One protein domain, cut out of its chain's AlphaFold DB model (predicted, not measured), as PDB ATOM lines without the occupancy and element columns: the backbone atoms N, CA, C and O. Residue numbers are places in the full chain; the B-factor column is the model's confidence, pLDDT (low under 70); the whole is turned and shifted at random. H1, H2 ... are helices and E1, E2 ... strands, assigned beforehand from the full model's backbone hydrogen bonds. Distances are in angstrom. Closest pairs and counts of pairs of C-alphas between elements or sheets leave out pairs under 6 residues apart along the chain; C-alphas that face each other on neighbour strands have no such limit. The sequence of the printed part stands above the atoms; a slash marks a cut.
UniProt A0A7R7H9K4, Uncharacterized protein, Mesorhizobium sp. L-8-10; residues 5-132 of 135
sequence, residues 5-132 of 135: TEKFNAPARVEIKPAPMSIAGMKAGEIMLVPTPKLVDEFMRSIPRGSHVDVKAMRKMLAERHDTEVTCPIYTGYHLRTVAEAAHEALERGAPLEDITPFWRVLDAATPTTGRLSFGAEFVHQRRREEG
ATOM      1  N   THR A   5     131.972  89.902 101.053       96.12
ATOM      2  CA  THR A   5     132.681  91.172 101.240       96.12
ATOM      3  C   THR A   5     133.225  91.720  99.917       96.12
ATOM      4  O   THR A   5     133.068  92.906  99.629       96.12
ATOM      5  N   GLU A   6     133.798  90.876  99.052       96.12
ATOM      6  CA  GLU A   6     134.232  91.297  97.711       96.12
ATOM      7  C   GLU A   6     133.056  91.700  96.814       96.12
ATOM      8  O   GLU A   6     133.162  92.673  96.069       96.12
ATOM      9  N   LYS A   7     131.919  90.992  96.878       95.44
ATOM     10  CA  LYS A   7     130.698  91.372  96.138       95.44
ATOM     11  C   LYS A   7     130.117  92.695  96.641       95.44
ATOM     12  O   LYS A   7     129.652  93.493  95.837       95.44
ATOM     13  N   PHE A   8     130.149  92.922  97.951       97.38
ATOM     14  CA  PHE A   8     129.681  94.148  98.595       97.38
ATOM     15  C   PHE A   8     130.546  95.364  98.235       97.38
ATOM     16  O   PHE A   8     130.018  96.454  98.027       97.38
ATOM     17  N   ASN A   9     131.865  95.176  98.134       96.44
ATOM     18  CA  ASN A   9     132.822  96.233  97.797       96.44
ATOM     19  C   ASN A   9     133.073  96.391  96.289       96.44
ATOM     20  O   ASN A   9     133.827  97.278  95.890       96.44
ATOM     21  N   ALA A  10     132.467  95.551  95.446       95.00
ATOM     22  CA  ALA A  10     132.589  95.681  94.001       95.00
ATOM     23  C   ALA A  10     132.070  97.061  93.547       95.00
ATOM     24  O   ALA A  10     130.995  97.476  93.991       95.00
ATOM     25  N   PRO A  11     132.791  97.774  92.659       93.44
ATOM     26  CA  PRO A  11     132.343  99.066  92.159       93.44
ATOM     27  C   PRO A  11     130.959  98.955  91.517       93.44
ATOM     28  O   PRO A  11     130.756  98.181  90.583       93.44
ATOM     29  N   ALA A  12     130.020  99.747  92.016       93.50
ATOM     30  CA  ALA A  12     128.667  99.838  91.496       93.50
ATOM     31  C   ALA A  12     128.200 101.289  91.591       93.50
ATOM     32  O   ALA A  12     128.582 102.019  92.506       93.50
ATOM     33  N   ARG A  13     127.367 101.707  90.642       95.31
ATOM     34  CA  ARG A  13     126.689 103.000  90.672       95.31
ATOM     35  C   ARG A  13     125.197 102.757  90.654       95.31
ATOM     36  O   ARG A  13     124.730 101.796  90.052       95.31
ATOM     37  N   VAL A  14     124.481 103.628  91.344       96.69
ATOM     38  CA  VAL A  14     123.029 103.672  91.256       96.69
ATOM     39  C   VAL A  14     122.654 103.990  89.808       96.69
ATOM     40  O   VAL A  14     123.265 104.866  89.195       96.69
ATOM     41  N   GLU A  15     121.662 103.287  89.271       97.81
ATOM     42  CA  GLU A  15     121.074 103.610  87.969       97.81
ATOM     43  C   GLU A  15     119.628 104.062  88.161       97.81
ATOM     44  O   GLU A  15     118.896 103.483  88.963       97.81
ATOM     45  N   ILE A  16     119.206 105.058  87.387       98.31
ATOM     46  CA  ILE A  16     117.809 105.477  87.288       98.31
ATOM     47  C   ILE A  16     117.382 105.266  85.842       98.31
ATOM     48  O   ILE A  16     118.011 105.789  84.923       98.31
ATOM     49  N   LYS A  17     116.347 104.455  85.629       97.94
ATOM     50  CA  LYS A  17     115.844 104.127  84.289       97.94
ATOM     51  C   LYS A  17     114.377 103.709  84.329       97.94
ATOM     52  O   LYS A  17     113.921 103.275  85.382       97.94
ATOM     53  N   PRO A  18     113.644 103.768  83.208       98.12
ATOM     54  CA  PRO A  18     112.292 103.228  83.151       98.12
ATOM     55  C   PRO A  18     112.257 101.735  83.498       98.12
ATOM     56  O   PRO A  18     113.117 100.954  83.074       98.12
ATOM     57  N   ALA A  19     111.244 101.327  84.256       97.12
ATOM     58  CA  ALA A  19     110.991  99.938  84.592       97.12
ATOM     59  C   ALA A  19     110.710  99.131  83.311       97.12
ATOM     60  O   ALA A  19     109.782  99.463  82.569       97.12
ATOM     61  N   PRO A  20     111.457  98.045  83.044       96.25
ATOM     62  CA  PRO A  20     111.306  97.289  81.801       96.25
ATOM     63  C   PRO A  20     110.039  96.421  81.776       96.25
ATOM     64  O   PRO A  20     109.623  95.969  80.715       96.25
ATOM     65  N   MET A  21     109.448  96.140  82.941       95.69
ATOM     66  CA  MET A  21     108.290  95.261  83.096       95.69
ATOM     67  C   MET A  21     107.561  95.533  84.416       95.69
ATOM     68  O   MET A  21     108.146  96.083  85.348       95.69
ATOM     69  N   SER A  22     106.307  95.088  84.517       97.12
ATOM     70  CA  SER A  22     105.508  95.189  85.742       97.12
ATOM     71  C   SER A  22     105.710  93.968  86.645       97.12
ATOM     72  O   SER A  22     105.336  92.865  86.256       97.12
ATOM     73  N   ILE A  23     106.272  94.144  87.847       94.94
ATOM     74  CA  ILE A  23     106.494  93.076  88.842       94.94
ATOM     75  C   ILE A  23     106.536  93.622  90.275       94.94
ATOM     76  O   ILE A  23     107.014  94.725  90.510       94.94
ATOM     77  N   ALA A  24     106.109  92.830  91.265       90.25
ATOM     78  CA  ALA A  24     106.273  93.126  92.700       90.25
ATOM     79  C   ALA A  24     105.905  94.576  93.107       90.25
ATOM     80  O   ALA A  24     106.645  95.240  93.848       90.25
ATOM     81  N   GLY A  25     104.769  95.058  92.589       88.25
ATOM     82  CA  GLY A  25     104.221  96.395  92.843       88.25
ATOM     83  C   GLY A  25     104.752  97.517  91.943       88.25
ATOM     84  O   GLY A  25     104.230  98.617  92.033       88.25
ATOM     85  N   MET A  26     105.738  97.242  91.088       93.31
ATOM     86  CA  MET A  26     106.233  98.147  90.045       93.31
ATOM     87  C   MET A  26     105.478  97.916  88.732       93.31
ATOM     88  O   MET A  26     105.143  96.770  88.414       93.31
ATOM     89  N   LYS A  27     105.252  98.976  87.956       96.50
ATOM     90  CA  LYS A  27     104.661  98.963  86.613       96.50
ATOM     91  C   LYS A  27     105.710  99.297  85.556       96.50
ATOM     92  O   LYS A  27     106.595 100.113  85.784       96.50
ATOM     93  N   ALA A  28     105.589  98.686  84.380       97.12
ATOM     94  CA  ALA A  28     106.417  99.033  83.230       97.12
ATOM     95  C   ALA A  28     106.306 100.537  82.913       97.12
ATOM     96  O   ALA A  28     105.201 101.078  82.873       97.12
ATOM     97  N   GLY A  29     107.446 101.188  82.683       97.44
ATOM     98  CA  GLY A  29     107.537 102.621  82.396       97.44
ATOM     99  C   GLY A  29     107.784 103.528  83.606       97.44
ATOM    100  O   GLY A  29     108.298 104.621  83.395       97.44
ATOM    101  N   GLU A  30     107.510 103.086  84.841       98.06
ATOM    102  CA  GLU A  30     107.822 103.874  86.049       98.06
ATOM    103  C   GLU A  30     109.327 104.168  86.139       98.06
ATOM    104  O   GLU A  30     110.158 103.300  85.852       98.06
ATOM    105  N   ILE A  31     109.699 105.377  86.555       98.44
ATOM    106  CA  ILE A  31     111.089 105.756  86.801       98.44
ATOM    107  C   ILE A  31     111.605 104.945  87.989       98.44
ATOM    108  O   ILE A  31     111.199 105.144  89.135       98.44
ATOM    109  N   MET A  32     112.498 104.002  87.700       98.38
ATOM    110  CA  MET A  32     112.980 103.000  88.637       98.38
ATOM    111  C   MET A  32     114.420 103.278  89.063       98.38
ATOM    112  O   MET A  32     115.328 103.377  88.237       98.38
ATOM    113  N   LEU A  33     114.633 103.254  90.373       98.62
ATOM    114  CA  LEU A  33     115.928 103.152  91.022       98.62
ATOM    115  C   LEU A  33     116.440 101.705  90.988       98.62
ATOM    116  O   LEU A  33     115.814 100.797  91.543       98.62
ATOM    117  N   VAL A  34     117.608 101.472  90.400       98.31
ATOM    118  CA  VAL A  34     118.388 100.244  90.598       98.31
ATOM    119  C   VAL A  34     119.390 100.507  91.727       98.31
ATOM    120  O   VAL A  34     120.350 101.255  91.522       98.31
ATOM    121  N   PRO A  35     119.171  99.945  92.931       98.25
ATOM    122  CA  PRO A  35     120.029 100.218  94.076       98.25
ATOM    123  C   PRO A  35     121.370  99.487  93.950       98.25
ATOM    124  O   PRO A  35     121.483  98.517  93.209       98.25
ATOM    125  N   THR A  36     122.364  99.915  94.731       98.50
ATOM    126  CA  THR A  36     123.636  99.199  94.928       98.50
ATOM    127  C   THR A  36     123.652  98.493  96.294       98.50
ATOM    128  O   THR A  36     122.839  98.829  97.161       98.50
ATOM    129  N   PRO A  37     124.588  97.553  96.555       98.19
ATOM    130  CA  PRO A  37     124.754  96.979  97.892       98.19
ATOM    131  C   PRO A  37     125.039  98.041  98.960       98.19
ATOM    132  O   PRO A  37     124.501  97.961 100.058       98.19
ATOM    133  N   LYS A  38     125.849  99.055  98.624       98.44
ATOM    134  CA  LYS A  38     126.211 100.157  99.528       98.44
ATOM    135  C   LYS A  38     125.010 101.022  99.892       98.44
ATOM    136  O   LYS A  38     124.814 101.303 101.063       98.44
ATOM    137  N   LEU A  39     124.151 101.336  98.923       98.50
ATOM    138  CA  LEU A  39     122.933 102.100  99.191       98.50
ATOM    139  C   LEU A  39     121.981 101.357 100.146       98.50
ATOM    140  O   LEU A  39     121.375 101.959 101.030       98.50
ATOM    141  N   VAL A  40     121.851 100.036  99.982       98.62
ATOM    142  CA  VAL A  40     121.030  99.205 100.880       98.62
ATOM    143  C   VAL A  40     121.647  99.123 102.281       98.62
ATOM    144  O   VAL A  40     120.921  99.221 103.267       98.62
ATOM    145  N   ASP A  41     122.969  98.981 102.377       98.69
ATOM    146  CA  ASP A  41     123.705  99.009 103.646       98.69
ATOM    147  C   ASP A  41     123.532 100.339 104.392       98.69
ATOM    148  O   ASP A  41     123.128 100.346 105.555       98.69
ATOM    149  N   GLU A  42     123.751 101.464 103.711       98.44
ATOM    150  CA  GLU A  42     123.553 102.809 104.258       98.44
ATOM    151  C   GLU A  42     122.122 103.001 104.771       98.44
ATOM    152  O   GLU A  42     121.913 103.512 105.875       98.44
ATOM    153  N   PHE A  43     121.125 102.526 104.016       98.62
ATOM    154  CA  PHE A  43     119.739 102.548 104.467       98.62
ATOM    155  C   PHE A  43     119.554 101.751 105.762       98.62
ATOM    156  O   PHE A  43     118.995 102.282 106.720       98.62
ATOM    157  N   MET A  44     120.032 100.506 105.823       98.56
ATOM    158  CA  MET A  44     119.905  99.662 107.019       98.56
ATOM    159  C   MET A  44     120.589 100.286 108.235       98.56
ATOM    160  O   MET A  44     120.015 100.292 109.323       98.56
ATOM    161  N   ARG A  45     121.783 100.861 108.053       98.50
ATOM    162  CA  ARG A  45     122.525 101.568 109.110       98.50
ATOM    163  C   ARG A  45     121.790 102.801 109.624       98.50
ATOM    164  O   ARG A  45     121.941 103.141 110.792       98.50
ATOM    165  N   SER A  46     120.966 103.436 108.789       98.19
ATOM    166  CA  SER A  46     120.156 104.588 109.198       98.19
ATOM    167  C   SER A  46     118.974 104.235 110.111       98.19
ATOM    168  O   SER A  46     118.400 105.135 110.717       98.19
ATOM    169  N   ILE A  47     118.599 102.954 110.229       98.25
ATOM    170  CA  ILE A  47     117.477 102.527 111.078       98.25
ATOM    171  C   ILE A  47     117.950 102.468 112.538       98.25
ATOM    172  O   ILE A  47     118.851 101.678 112.838       98.25
ATOM    173  N   PRO A  48     117.353 103.242 113.465       97.81
ATOM    174  CA  PRO A  48     117.741 103.226 114.873       97.81
ATOM    175  C   PRO A  48     117.529 101.861 115.539       97.81
ATOM    176  O   PRO A  48     116.670 101.076 115.133       97.81
ATOM    177  N   ARG A  49     118.284 101.594 116.610       97.69
ATOM    178  CA  ARG A  49     118.075 100.414 117.463       97.69
ATOM    179  C   ARG A  49     116.639 100.385 117.996       97.69
ATOM    180  O   ARG A  49     116.130 101.413 118.434       97.69
ATOM    181  N   GLY A  50     116.005  99.214 117.969       97.50
ATOM    182  CA  GLY A  50     114.613  99.043 118.405       97.50
ATOM    183  C   GLY A  50     113.573  99.531 117.393       97.50
ATOM    184  O   GLY A  50     112.381  99.517 117.681       97.50
ATOM    185  N   SER A  51     114.003  99.948 116.198       98.06
ATOM    186  CA  SER A  51     113.127 100.246 115.063       98.06
ATOM    187  C   SER A  51     113.326  99.221 113.949       98.06
ATOM    188  O   SER A  51     114.415  98.667 113.784       98.06
ATOM    189  N   HIS A  52     112.283  98.983 113.156       97.81
ATOM    190  CA  HIS A  52     112.365  98.132 111.974       97.81
ATOM    191  C   HIS A  52     111.599  98.735 110.798       97.81
ATOM    192  O   HIS A  52     110.681  99.534 110.977       97.81
ATOM    193  N   VAL A  53     111.978  98.333 109.589       97.62
ATOM    194  CA  VAL A  53     111.334  98.738 108.335       97.62
ATOM    195  C   VAL A  53     111.218  97.505 107.451       97.62
ATOM    196  O   VAL A  53     112.220  96.851 107.193       97.62
ATOM    197  N   ASP A  54     110.019  97.172 106.974       96.81
ATOM    198  CA  ASP A  54     109.868  96.049 106.045       96.81
ATOM    199  C   ASP A  54     110.468  96.360 104.654       96.81
ATOM    200  O   ASP A  54     110.710  97.512 104.278       96.81
ATOM    201  N   VAL A  55     110.704  95.323 103.847       97.12
ATOM    202  CA  VAL A  55     111.338  95.468 102.522       97.12
ATOM    203  C   VAL A  55     110.526  96.362 101.570       97.12
ATOM    204  O   VAL A  55     111.107  97.056 100.730       97.12
ATOM    205  N   LYS A  56     109.192  96.369 101.671       96.50
ATOM    206  CA  LYS A  56     108.322  97.189 100.815       96.50
ATOM    207  C   LYS A  56     108.451  98.666 101.186       96.50
ATOM    208  O   LYS A  56     108.611  99.496 100.290       96.50
ATOM    209  N   ALA A  57     108.434  98.984 102.476       97.38
ATOM    210  CA  ALA A  57     108.649 100.324 103.002       97.38
ATOM    211  C   ALA A  57     110.060 100.831 102.673       97.38
ATOM    212  O   ALA A  57     110.190 101.934 102.148       97.38
ATOM    213  N   MET A  58     111.100 100.004 102.843       98.25
ATOM    214  CA  MET A  58     112.468 100.352 102.438       98.25
ATOM    215  C   MET A  58     112.540 100.725 100.952       98.25
ATOM    216  O   MET A  58     113.111 101.756 100.604       98.25
ATOM    217  N   ARG A  59     111.947  99.918 100.060       98.25
ATOM    218  CA  ARG A  59     111.928 100.201  98.613       98.25
ATOM    219  C   ARG A  59     111.230 101.518  98.285       98.25
ATOM    220  O   ARG A  59     111.692 102.224  97.393       98.25
ATOM    221  N   LYS A  60     110.137 101.831  98.979       98.19
ATOM    222  CA  LYS A  60     109.419 103.099  98.819       98.19
ATOM    223  C   LYS A  60     110.284 104.277  99.275       98.19
ATOM    224  O   LYS A  60     110.495 105.201  98.502       98.19
ATOM    225  N   MET A  61     110.860 104.197 100.473       98.31
ATOM    226  CA  MET A  61     111.712 105.257 101.027       98.31
ATOM    227  C   MET A  61     112.978 105.487 100.193       98.31
ATOM    228  O   MET A  61     113.412 106.622 100.036       98.31
ATOM    229  N   LEU A  62     113.585 104.425  99.652       98.31
ATOM    230  CA  LEU A  62     114.704 104.551  98.718       98.31
ATOM    231  C   LEU A  62     114.279 105.245  97.424       98.31
ATOM    232  O   LEU A  62     115.008 106.103  96.946       98.31
ATOM    233  N   ALA A  63     113.104 104.914  96.884       98.25
ATOM    234  CA  ALA A  63     112.624 105.558  95.669       98.25
ATOM    235  C   ALA A  63     112.421 107.068  95.883       98.25
ATOM    236  O   ALA A  63     112.942 107.872  95.110       98.25
ATOM    237  N   GLU A  64     111.772 107.431  96.995       97.94
ATOM    238  CA  GLU A  64     111.526 108.816  97.416       97.94
ATOM    239  C   GLU A  64     112.828 109.609  97.622       97.94
ATOM    240  O   GLU A  64     112.938 110.729  97.140       97.94
ATOM    241  N   ARG A  65     113.847 109.031  98.276       97.31
ATOM    242  CA  ARG A  65     115.152 109.694  98.500       97.31
ATOM    243  C   ARG A  65     115.937 109.981  97.215       97.31
ATOM    244  O   ARG A  65     116.902 110.738  97.264       97.31
ATOM    245  N   HIS A  66     115.574 109.339  96.109       97.69
ATOM    246  CA  HIS A  66     116.260 109.445  94.824       97.69
ATOM    247  C   HIS A  66     115.384 110.069  93.728       97.69
ATOM    248  O   HIS A  66     115.742 109.962  92.557       97.69
ATOM    249  N   ASP A  67     114.252 110.687  94.086       97.75
ATOM    250  CA  ASP A  67     113.307 111.296  93.139       97.75
ATOM    251  C   ASP A  67     112.863 110.316  92.033       97.75
ATOM    252  O   ASP A  67     112.766 110.649  90.851       97.75
ATOM    253  N   THR A  68     112.611 109.065  92.429       98.00
ATOM    254  CA  THR A  68     112.125 107.991  91.552       98.00
ATOM    255  C   THR A  68     110.774 107.473  92.039       98.00
ATOM    256  O   THR A  68     110.386 107.675  93.188       98.00
ATOM    257  N   GLU A  69     110.045 106.772  91.176       98.19
ATOM    258  CA  GLU A  69     108.721 106.237  91.512       98.19
ATOM    259  C   GLU A  69     108.827 104.902  92.260       98.19
ATOM    260  O   GLU A  69     108.017 104.597  93.138       98.19
ATOM    261  N   VAL A  70     109.841 104.094  91.934       98.25
ATOM    262  CA  VAL A  70     110.000 102.732  92.459       98.25
ATOM    263  C   VAL A  70     111.458 102.316  92.598       98.25
ATOM    264  O   VAL A  70     112.322 102.734  91.841       98.25
ATOM    265  N   THR A  71     111.728 101.386  93.517       98.44
ATOM    266  CA  THR A  71     113.026 100.696  93.608       98.44
ATOM    267  C   THR A  71     112.930  99.276  93.047       98.44
ATOM    268  O   THR A  71     111.992  98.534  93.378       98.44
ATOM    269  N   CYS A  72     113.919  98.875  92.242       97.69
ATOM    270  CA  CYS A  72     114.004  97.582  91.565       97.69
ATOM    271  C   CYS A  72     113.921  96.404  92.555       97.69
ATOM    272  O   CYS A  72     114.875  96.163  93.301       97.69
ATOM    273  N   PRO A  73     112.840  95.598  92.539       96.75
ATOM    274  CA  PRO A  73     112.642  94.523  93.516       96.75
ATOM    275  C   PRO A  73     113.706  93.422  93.430       96.75
ATOM    276  O   PRO A  73     114.080  92.837  94.446       96.75
ATOM    277  N   ILE A  74     114.197  93.143  92.220       96.56
ATOM    278  CA  ILE A  74     115.154  92.064  91.956       96.56
ATOM    279  C   ILE A  74     116.522  92.412  92.553       96.56
ATOM    280  O   ILE A  74     117.061  91.651  93.356       96.56
ATOM    281  N   TYR A  75     117.056  93.588  92.209       97.06
ATOM    282  CA  TYR A  75     118.342  94.053  92.727       97.06
ATOM    283  C   TYR A  75     118.289  94.298  94.234       97.06
ATOM    284  O   TYR A  75     119.214  93.896  94.935       97.06
ATOM    285  N   THR A  76     117.180  94.834  94.765       97.75
ATOM    286  CA  THR A  76     116.970  94.891  96.218       97.75
ATOM    287  C   THR A  76     117.112  93.507  96.848       97.75
ATOM    288  O   THR A  76     117.878  93.354  97.792       97.75
ATOM    289  N   GLY A  77     116.445  92.481  96.311       96.44
ATOM    290  CA  GLY A  77     116.541  91.114  96.828       96.44
ATOM    291  C   GLY A  77     117.970  90.560  96.839       96.44
ATOM    292  O   GLY A  77     118.383  89.959  97.833       96.44
ATOM    293  N   TYR A  78     118.740  90.786  95.769       96.50
ATOM    294  CA  TYR A  78     120.152  90.395  95.720       96.50
ATOM    295  C   TYR A  78     120.989  91.139  96.762       96.50
ATOM    296  O   TYR A  78     121.771  90.518  97.480       96.50
ATOM    297  N   HIS A  79     120.796  92.450  96.885       98.31
ATOM    298  CA  HIS A  79     121.582  93.294  97.779       98.31
ATOM    299  C   HIS A  79     121.254  93.078  99.252       98.31
ATOM    300  O   HIS A  79     122.181  93.067 100.052       98.31
ATOM    301  N   LEU A  80     119.999  92.782  99.605       98.56
ATOM    302  CA  LEU A  80     119.631  92.337 100.954       98.56
ATOM    303  C   LEU A  80     120.500  91.154 101.402       98.56
ATOM    304  O   LEU A  80     121.037  91.160 102.507       98.56
ATOM    305  N   ARG A  81     120.673  90.155 100.524       98.19
ATOM    306  CA  ARG A  81     121.516  88.995 100.821       98.19
ATOM    307  C   ARG A  81     122.990  89.378 100.867       98.19
ATOM    308  O   ARG A  81     123.669  89.019 101.816       98.19
ATOM    309  N   THR A  82     123.484  90.109  99.867       98.44
ATOM    310  CA  THR A  82     124.891  90.533  99.824       98.44
ATOM    311  C   THR A  82     125.301  91.295 101.080       98.44
ATOM    312  O   THR A  82     126.362  91.014 101.624       98.44
ATOM    313  N   VAL A  83     124.466  92.225 101.546       98.75
ATOM    314  CA  VAL A  83     124.731  93.036 102.737       98.75
ATOM    315  C   VAL A  83     124.715  92.179 104.001       98.75
ATOM    316  O   VAL A  83     125.662  92.250 104.778       98.75
ATOM    317  N   ALA A  84     123.701  91.328 104.189       98.62
ATOM    318  CA  ALA A  84     123.613  90.467 105.370       98.62
ATOM    319  C   ALA A  84     124.787  89.476 105.465       98.62
ATOM    320  O   ALA A  84     125.383  89.317 106.526       98.62
ATOM    321  N   GLU A  85     125.162  88.852 104.347       98.56
ATOM    322  CA  GLU A  85     126.275  87.899 104.309       98.56
ATOM    323  C   GLU A  85     127.624  88.610 104.515       98.56
ATOM    324  O   GLU A  85     128.459  88.124 105.268       98.56
ATOM    325  N   ALA A  86     127.834  89.790 103.919       98.56
ATOM    326  CA  ALA A  86     129.057  90.569 104.133       98.56
ATOM    327  C   ALA A  86     129.184  91.080 105.582       98.56
ATOM    328  O   ALA A  86     130.285  91.100 106.133       98.56
ATOM    329  N   ALA A  87     128.068  91.468 106.207       98.56
ATOM    330  CA  ALA A  87     128.019  91.865 107.611       98.56
ATOM    331  C   ALA A  87     128.359  90.691 108.543       98.56
ATOM    332  O   ALA A  87     129.149  90.854 109.471       98.56
ATOM    333  N   HIS A  88     127.827  89.500 108.265       98.38
ATOM    334  CA  HIS A  88     128.161  88.299 109.031       98.38
ATOM    335  C   HIS A  88     129.619  87.863 108.830       98.38
ATOM    336  O   HIS A  88     130.311  87.595 109.804       98.38
ATOM    337  N   GLU A  89     130.133  87.886 107.597       98.06
ATOM    338  CA  GLU A  89     131.555  87.625 107.326       98.06
ATOM    339  C   GLU A  89     132.476  88.588 108.102       98.06
ATOM    340  O   GLU A  89     133.573  88.213 108.514       98.06
ATOM    341  N   ALA A  90     132.072  89.850 108.287       98.06
ATOM    342  CA  ALA A  90     132.827  90.800 109.101       98.06
ATOM    343  C   ALA A  90     132.821  90.410 110.587       98.06
ATOM    344  O   ALA A  90     133.878  90.450 111.218       98.06
ATOM    345  N   LEU A  91     131.673  89.976 111.115       97.88
ATOM    346  CA  LEU A  91     131.544  89.464 112.482       97.88
ATOM    347  C   LEU A  91     132.427  88.226 112.710       97.88
ATOM    348  O   LEU A  91     133.154  88.165 113.697       97.88
ATOM    349  N   GLU A  92     132.438  87.276 111.772       97.31
ATOM    350  CA  GLU A  92     133.298  86.080 111.826       97.31
ATOM    351  C   GLU A  92     134.794  86.425 111.827       97.31
ATOM    352  O   GLU A  92     135.605  85.701 112.403       97.31
ATOM    353  N   ARG A  93     135.168  87.553 111.213       96.94
ATOM    354  CA  ARG A  93     136.538  88.088 111.227       96.94
ATOM    355  C   ARG A  93     136.854  88.943 112.459       96.94
ATOM    356  O   ARG A  93     137.938  89.518 112.521       96.94
ATOM    357  N   GLY A  94     135.942  89.023 113.429       97.88
ATOM    358  CA  GLY A  94     136.149  89.711 114.703       97.88
ATOM    359  C   GLY A  94     135.706  91.173 114.732       97.88
ATOM    360  O   GLY A  94     136.073  91.880 115.668       97.88
ATOM    361  N   ALA A  95     134.939  91.648 113.744       97.94
ATOM    362  CA  ALA A  95     134.320  92.969 113.843       97.94
ATOM    363  C   ALA A  95     133.305  93.001 115.006       97.94
ATOM    364  O   ALA A  95     132.552  92.035 115.168       97.94
ATOM    365  N   PRO A  96     133.238  94.091 115.790       97.88
ATOM    366  CA  PRO A  96     132.205  94.266 116.806       97.88
ATOM    367  C   PRO A  96     130.794  94.225 116.206       97.88
ATOM    368  O   PRO A  96     130.568  94.633 115.064       97.88
ATOM    369  N   LEU A  97     129.817  93.748 116.982       96.12
ATOM    370  CA  LEU A  97     128.430  93.623 116.519       96.12
ATOM    371  C   LEU A  97     127.812  94.989 116.180       96.12
ATOM    372  O   LEU A  97     126.988  95.098 115.275       96.12
ATOM    373  N   GLU A  98     128.202  96.024 116.910       95.38
ATOM    374  CA  GLU A  98     127.789  97.410 116.712       95.38
ATOM    375  C   GLU A  98     128.298  98.021 115.397       95.38
ATOM    376  O   GLU A  98     127.669  98.944 114.878       95.38
ATOM    377  N   ASP A  99     129.376  97.474 114.826       96.25
ATOM    378  CA  ASP A  99     130.003  97.987 113.604       96.25
ATOM    379  C   ASP A  99     129.450  97.324 112.334       96.25
ATOM    380  O   ASP A  99     129.506  97.894 111.231       96.25
ATOM    381  N   ILE A 100     128.880  96.120 112.452       98.19
ATOM    382  CA  ILE A 100     128.265  95.439 111.313       98.19
ATOM    383  C   ILE A 100     126.918  96.067 110.947       98.19
ATOM    384  O   ILE A 100     126.267  96.760 111.727       98.19
ATOM    385  N   THR A 101     126.476  95.826 109.718       98.62
ATOM    386  CA  THR A 101     125.182  96.323 109.255       98.62
ATOM    387  C   THR A 101     124.053  95.677 110.059       98.62
ATOM    388  O   THR A 101     123.991  94.447 110.107       98.62
ATOM    389  N   PRO A 102     123.108  96.447 110.632       98.44
ATOM    390  CA  PRO A 102     122.013  95.903 111.433       98.44
ATOM    391  C   PRO A 102     120.884  95.357 110.545       98.44
ATOM    392  O   PRO A 102     119.736  95.798 110.602       98.44
ATOM    393  N   PHE A 103     121.202  94.390 109.680       98.50
ATOM    394  CA  PHE A 103     120.291  93.877 108.651       98.50
ATOM    395  C   PHE A 103     119.016  93.242 109.222       98.50
ATOM    396  O   PHE A 103     117.989  93.215 108.546       98.50
ATOM    397  N   TRP A 104     119.044  92.788 110.478       98.38
ATOM    398  CA  TRP A 104     117.879  92.270 111.205       98.38
ATOM    399  C   TRP A 104     116.789  93.322 111.457       98.38
ATOM    400  O   TRP A 104     115.665  92.957 111.788       98.38
ATOM    401  N   ARG A 105     117.080  94.618 111.275       98.50
ATOM    402  CA  ARG A 105     116.075  95.697 111.314       98.50
ATOM    403  C   ARG A 105     115.238  95.779 110.034       98.50
ATOM    404  O   ARG A 105     114.232  96.482 110.014       98.50
ATOM    405  N   VAL A 106     115.625  95.051 108.983       98.31
ATOM    406  CA  VAL A 106     114.858  94.923 107.730       98.31
ATOM    407  C   VAL A 106     114.450  93.481 107.453       98.31
ATOM    408  O   VAL A 106     113.324  93.234 107.033       98.31
ATOM    409  N   LEU A 107     115.352  92.526 107.680       98.00
ATOM    410  CA  LEU A 107     115.079  91.104 107.504       98.00
ATOM    411  C   LEU A 107     114.330  90.558 108.724       98.00
ATOM    412  O   LEU A 107     114.805  90.690 109.850       98.00
ATOM    413  N   ASP A 108     113.187  89.925 108.484       94.88
ATOM    414  CA  ASP A 108     112.349  89.235 109.473       94.88
ATOM    415  C   ASP A 108     112.093  87.772 109.061       94.88
ATOM    416  O   ASP A 108     112.644  87.296 108.059       94.88
ATOM    417  N   ALA A 109     111.264  87.043 109.817       91.75
ATOM    418  CA  ALA A 109     110.884  85.666 109.487       91.75
ATOM    419  C   ALA A 109     110.158  85.528 108.137       91.75
ATOM    420  O   ALA A 109     110.299  84.511 107.456       91.75
ATOM    421  N   ALA A 110     109.386  86.544 107.741       91.75
ATOM    422  CA  ALA A 110     108.607  86.542 106.505       91.75
ATOM    423  C   ALA A 110     109.454  86.880 105.269       91.75
ATOM    424  O   ALA A 110     109.051  86.606 104.135       91.75
ATOM    425  N   THR A 111     110.636  87.465 105.460       94.88
ATOM    426  CA  THR A 111     111.504  87.895 104.372       94.88
ATOM    427  C   THR A 111     112.213  86.690 103.735       94.88
ATOM    428  O   THR A 111     113.060  86.066 104.377       94.88
ATOM    429  N   PRO A 112     112.003  86.387 102.433       94.69
ATOM    430  CA  PRO A 112     112.586  85.198 101.791       94.69
ATOM    431  C   PRO A 112     114.121  85.148 101.793       94.69
ATOM    432  O   PRO A 112     114.727  84.098 101.586       94.69
ATOM    433  N   THR A 113     114.784  86.291 101.965       96.56
ATOM    434  CA  THR A 113     116.244  86.351 102.085       96.56
ATOM    435  C   THR A 113     116.740  85.739 103.392       96.56
ATOM    436  O   THR A 113     117.786  85.100 103.362       96.56
ATOM    437  N   THR A 114     115.979  85.838 104.486       96.81
ATOM    438  CA  THR A 114     116.341  85.304 105.807       96.81
ATOM    439  C   THR A 114     116.590  83.796 105.760       96.81
ATOM    440  O   THR A 114     117.620  83.324 106.229       96.81
ATOM    441  N   GLY A 115     115.719  83.038 105.085       96.06
ATOM    442  CA  GLY A 115     115.882  81.588 104.907       96.06
ATOM    443  C   GLY A 115     117.006  81.169 103.948       96.06
ATOM    444  O   GLY A 115     117.244  79.980 103.774       96.06
ATOM    445  N   ARG A 116     117.686  82.123 103.296       95.94
ATOM    446  CA  ARG A 116     118.778  81.867 102.336       95.94
ATOM    447  C   ARG A 116     120.154  82.295 102.851       95.94
ATOM    448  O   ARG A 116     121.121  82.164 102.100       95.94
ATOM    449  N   LEU A 117     120.236  82.833 104.068       97.62
ATOM    450  CA  LEU A 117     121.493  83.229 104.705       97.62
ATOM    451  C   LEU A 117     122.330  81.988 105.023       97.62
ATOM    452  O   LEU A 117     121.792  80.983 105.491       97.62
ATOM    453  N   SER A 118     123.640  82.050 104.779       97.19
ATOM    454  CA  SER A 118     124.542  80.906 104.988       97.19
ATOM    455  C   SER A 118     124.629  80.445 106.450       97.19
ATOM    456  O   SER A 118     124.813  79.259 106.708       97.19
ATOM    457  N   PHE A 119     124.425  81.365 107.392       96.12
ATOM    458  CA  PHE A 119     124.423  81.144 108.841       96.12
ATOM    459  C   PHE A 119     123.023  80.869 109.424       96.12
ATOM    460  O   PHE A 119     122.846  80.796 110.640       96.12
ATOM    461  N   GLY A 120     122.012  80.705 108.563       95.62
ATOM    462  CA  GLY A 120     120.637  80.425 108.966       95.62
ATOM    463  C   GLY A 120     119.874  81.633 109.524       95.62
ATOM    464  O   GLY A 120     120.381  82.748 109.634       95.62
ATOM    465  N   ALA A 121     118.602  81.402 109.857       96.62
ATOM    466  CA  ALA A 121     117.674  82.450 110.285       96.62
ATOM    467  C   ALA A 121     117.795  82.823 111.775       96.62
ATOM    468  O   ALA A 121     117.397  83.920 112.166       96.62
ATOM    469  N   GLU A 122     118.360  81.943 112.613       96.56
ATOM    470  CA  GLU A 122     118.345  82.128 114.071       96.56
ATOM    471  C   GLU A 122     119.089  83.389 114.514       96.56
ATOM    472  O   GLU A 122     118.624  84.085 115.413       96.56
ATOM    473  N   PHE A 123     120.177  83.754 113.830       96.56
ATOM    474  CA  PHE A 123     120.884  85.005 114.103       96.56
ATOM    475  C   PHE A 123     119.958  86.224 113.966       96.56
ATOM    476  O   PHE A 123     119.940  87.099 114.832       96.56
ATOM    477  N   VAL A 124     119.143  86.269 112.905       97.81
ATOM    478  CA  VAL A 124     118.169  87.350 112.689       97.81
ATOM    479  C   VAL A 124     117.133  87.354 113.805       97.81
ATOM    480  O   VAL A 124     116.883  88.401 114.400       97.81
ATOM    481  N   HIS A 125     116.563  86.194 114.138       96.69
ATOM    482  CA  HIS A 125     115.555  86.091 115.191       96.69
ATOM    483  C   HIS A 125     116.096  86.517 116.555       96.69
ATOM    484  O   HIS A 125     115.441  87.281 117.261       96.69
ATOM    485  N   GLN A 126     117.304  86.083 116.915       96.94
ATOM    486  CA  GLN A 126     117.946  86.463 118.165       96.94
ATOM    487  C   GLN A 126     118.158  87.976 118.252       96.94
ATOM    488  O   GLN A 126     117.751  88.591 119.239       96.94
ATOM    489  N   ARG A 127     118.719  88.596 117.208       97.44
ATOM    490  CA  ARG A 127     118.942  90.049 117.175       97.44
ATOM    491  C   ARG A 127     117.638  90.844 117.239       97.44
ATOM    492  O   ARG A 127     117.574  91.852 117.938       97.44
ATOM    493  N   ARG A 128     116.579  90.377 116.567       97.94
ATOM    494  CA  ARG A 128     115.244  90.991 116.640       97.94
ATOM    495  C   ARG A 128     114.654  90.907 118.045       97.94
ATOM    496  O   ARG A 128     114.196  91.928 118.549       97.94
ATOM    497  N   ARG A 129     114.741  89.749 118.713       97.50
ATOM    498  CA  ARG A 129     114.294  89.582 120.110       97.50
ATOM    499  C   ARG A 129     115.044  90.508 121.069       97.50
ATOM    500  O   ARG A 129     114.416  91.153 121.900       97.50
ATOM    501  N   GLU A 130     116.363  90.618 120.929       97.44
ATOM    502  CA  GLU A 130     117.204  91.495 121.762       97.44
ATOM    503  C   GLU A 130     116.922  92.994 121.565       97.44
ATOM    504  O   GLU A 130     117.215  93.801 122.449       97.44
ATOM    505  N   GLU A 131     116.374  93.382 120.412       97.69
ATOM    506  CA  GLU A 131     115.925  94.749 120.129       97.69
ATOM    507  C   GLU A 131     114.421  94.965 120.372       97.69
ATOM    508  O   GLU A 131     113.936  96.074 120.165       97.69
ATOM    509  N   GLY A 132     113.679  93.946 120.822       97.38
ATOM    510  CA  GLY A 132     112.228  94.035 121.023       97.38
ATOM    511  C   GLY A 132     111.429  94.184 119.723       97.38
ATOM    512  O   GLY A 132     110.324  94.721 119.737       97.38
TER     513      GLY A 132
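This is residues 5 to 132 of the 135 residues of an uncharacterized protein of Mesorhizobium sp. L-8-10 (UniProt A0A7R7H9K4). One long helix, H4, runs through the body, with H2 crossing it steeply and the short H1 packed on it. A small hairpin of two strands, E1 and E2, makes one end, with H3 near E2, while H5 lies towards the opposite end, reached through the long loop of residues 93 to 121. The printed part has 128 residues, with five named helices and two named strands in the order H1 E1 E2 H2 H3 H4 H5, and the sheet, E1 - E2, is antiparallel. Its class is mostly helix, but under half of the residues are in named elements. It is compact, with a radius of gyration of the C-alphas of 14.6 A and spans of 43 by 31 by 24 A.

H1, residues 5 to 9, touches residues 82 to 90 of H4, which is residues 73 to 92; the closest C-alphas are those of Thr 5 and Ala 86, 4.7 A apart. H1 only just touches H2, residues 37 to 45, with 3 pairs of C-alphas within 8 A, the closest those of Phe 8 and Pro 37 at 5.7 A. E1, residues 15 to 18, and E2, residues 31 to 34, form an antiparallel hairpin at 145 degrees, with N 17 and O 32 at 3.0 A and N 32 and O 17 at 2.8 A, within hydrogen-bond range. Residues 32 to 33 of E2 also pair with residues 70 to 71, parallel. H2 touches residues 76 to 83 of H4, closest at the C-alphas of Pro 37 and His 79, 4.9 A; they run the same way at a steep tilt of 69.6 degrees, only just short of about perpendicular. H3, residues 55 to 65, is close to H2 but not clearly touching, about perpendicular at 78 degrees, with the C-alphas of Phe 43 and Met 58 closest at 7.9 A. The closest C-alphas of E2 and H3 are those of Leu 33 and Ala 63, 6.2 A. H5, residues 122 to 130, is apart from H4 and touches no helix. Each O i to N i+4 pair is within hydrogen-bond range in H1, H2, H3 and H5, and 15 of 16 are in H4.

H1 begins at C-alpha 5, (132.681, 91.172, 101.240). E1 and E2 measure 10.0 A and 9.9 A from first to last C-alpha. H2 measures 12.3 A, H3 15.3 A and H5 12.2 A. H4 measures 28.9 A, from C-alpha 73 at (112.642, 94.523, 93.516) to C-alpha 92. H5 ends at C-alpha 130, (117.204, 91.495, 121.762).

The two C-alphas farthest apart are those of Gly 29 and Gly 94, 45.0 A. The printed part has no cut. The links E1 to E2 and H4 to H5 are long. The mean pLDDT of the printed part is 97.2, and no printed residue is under 70.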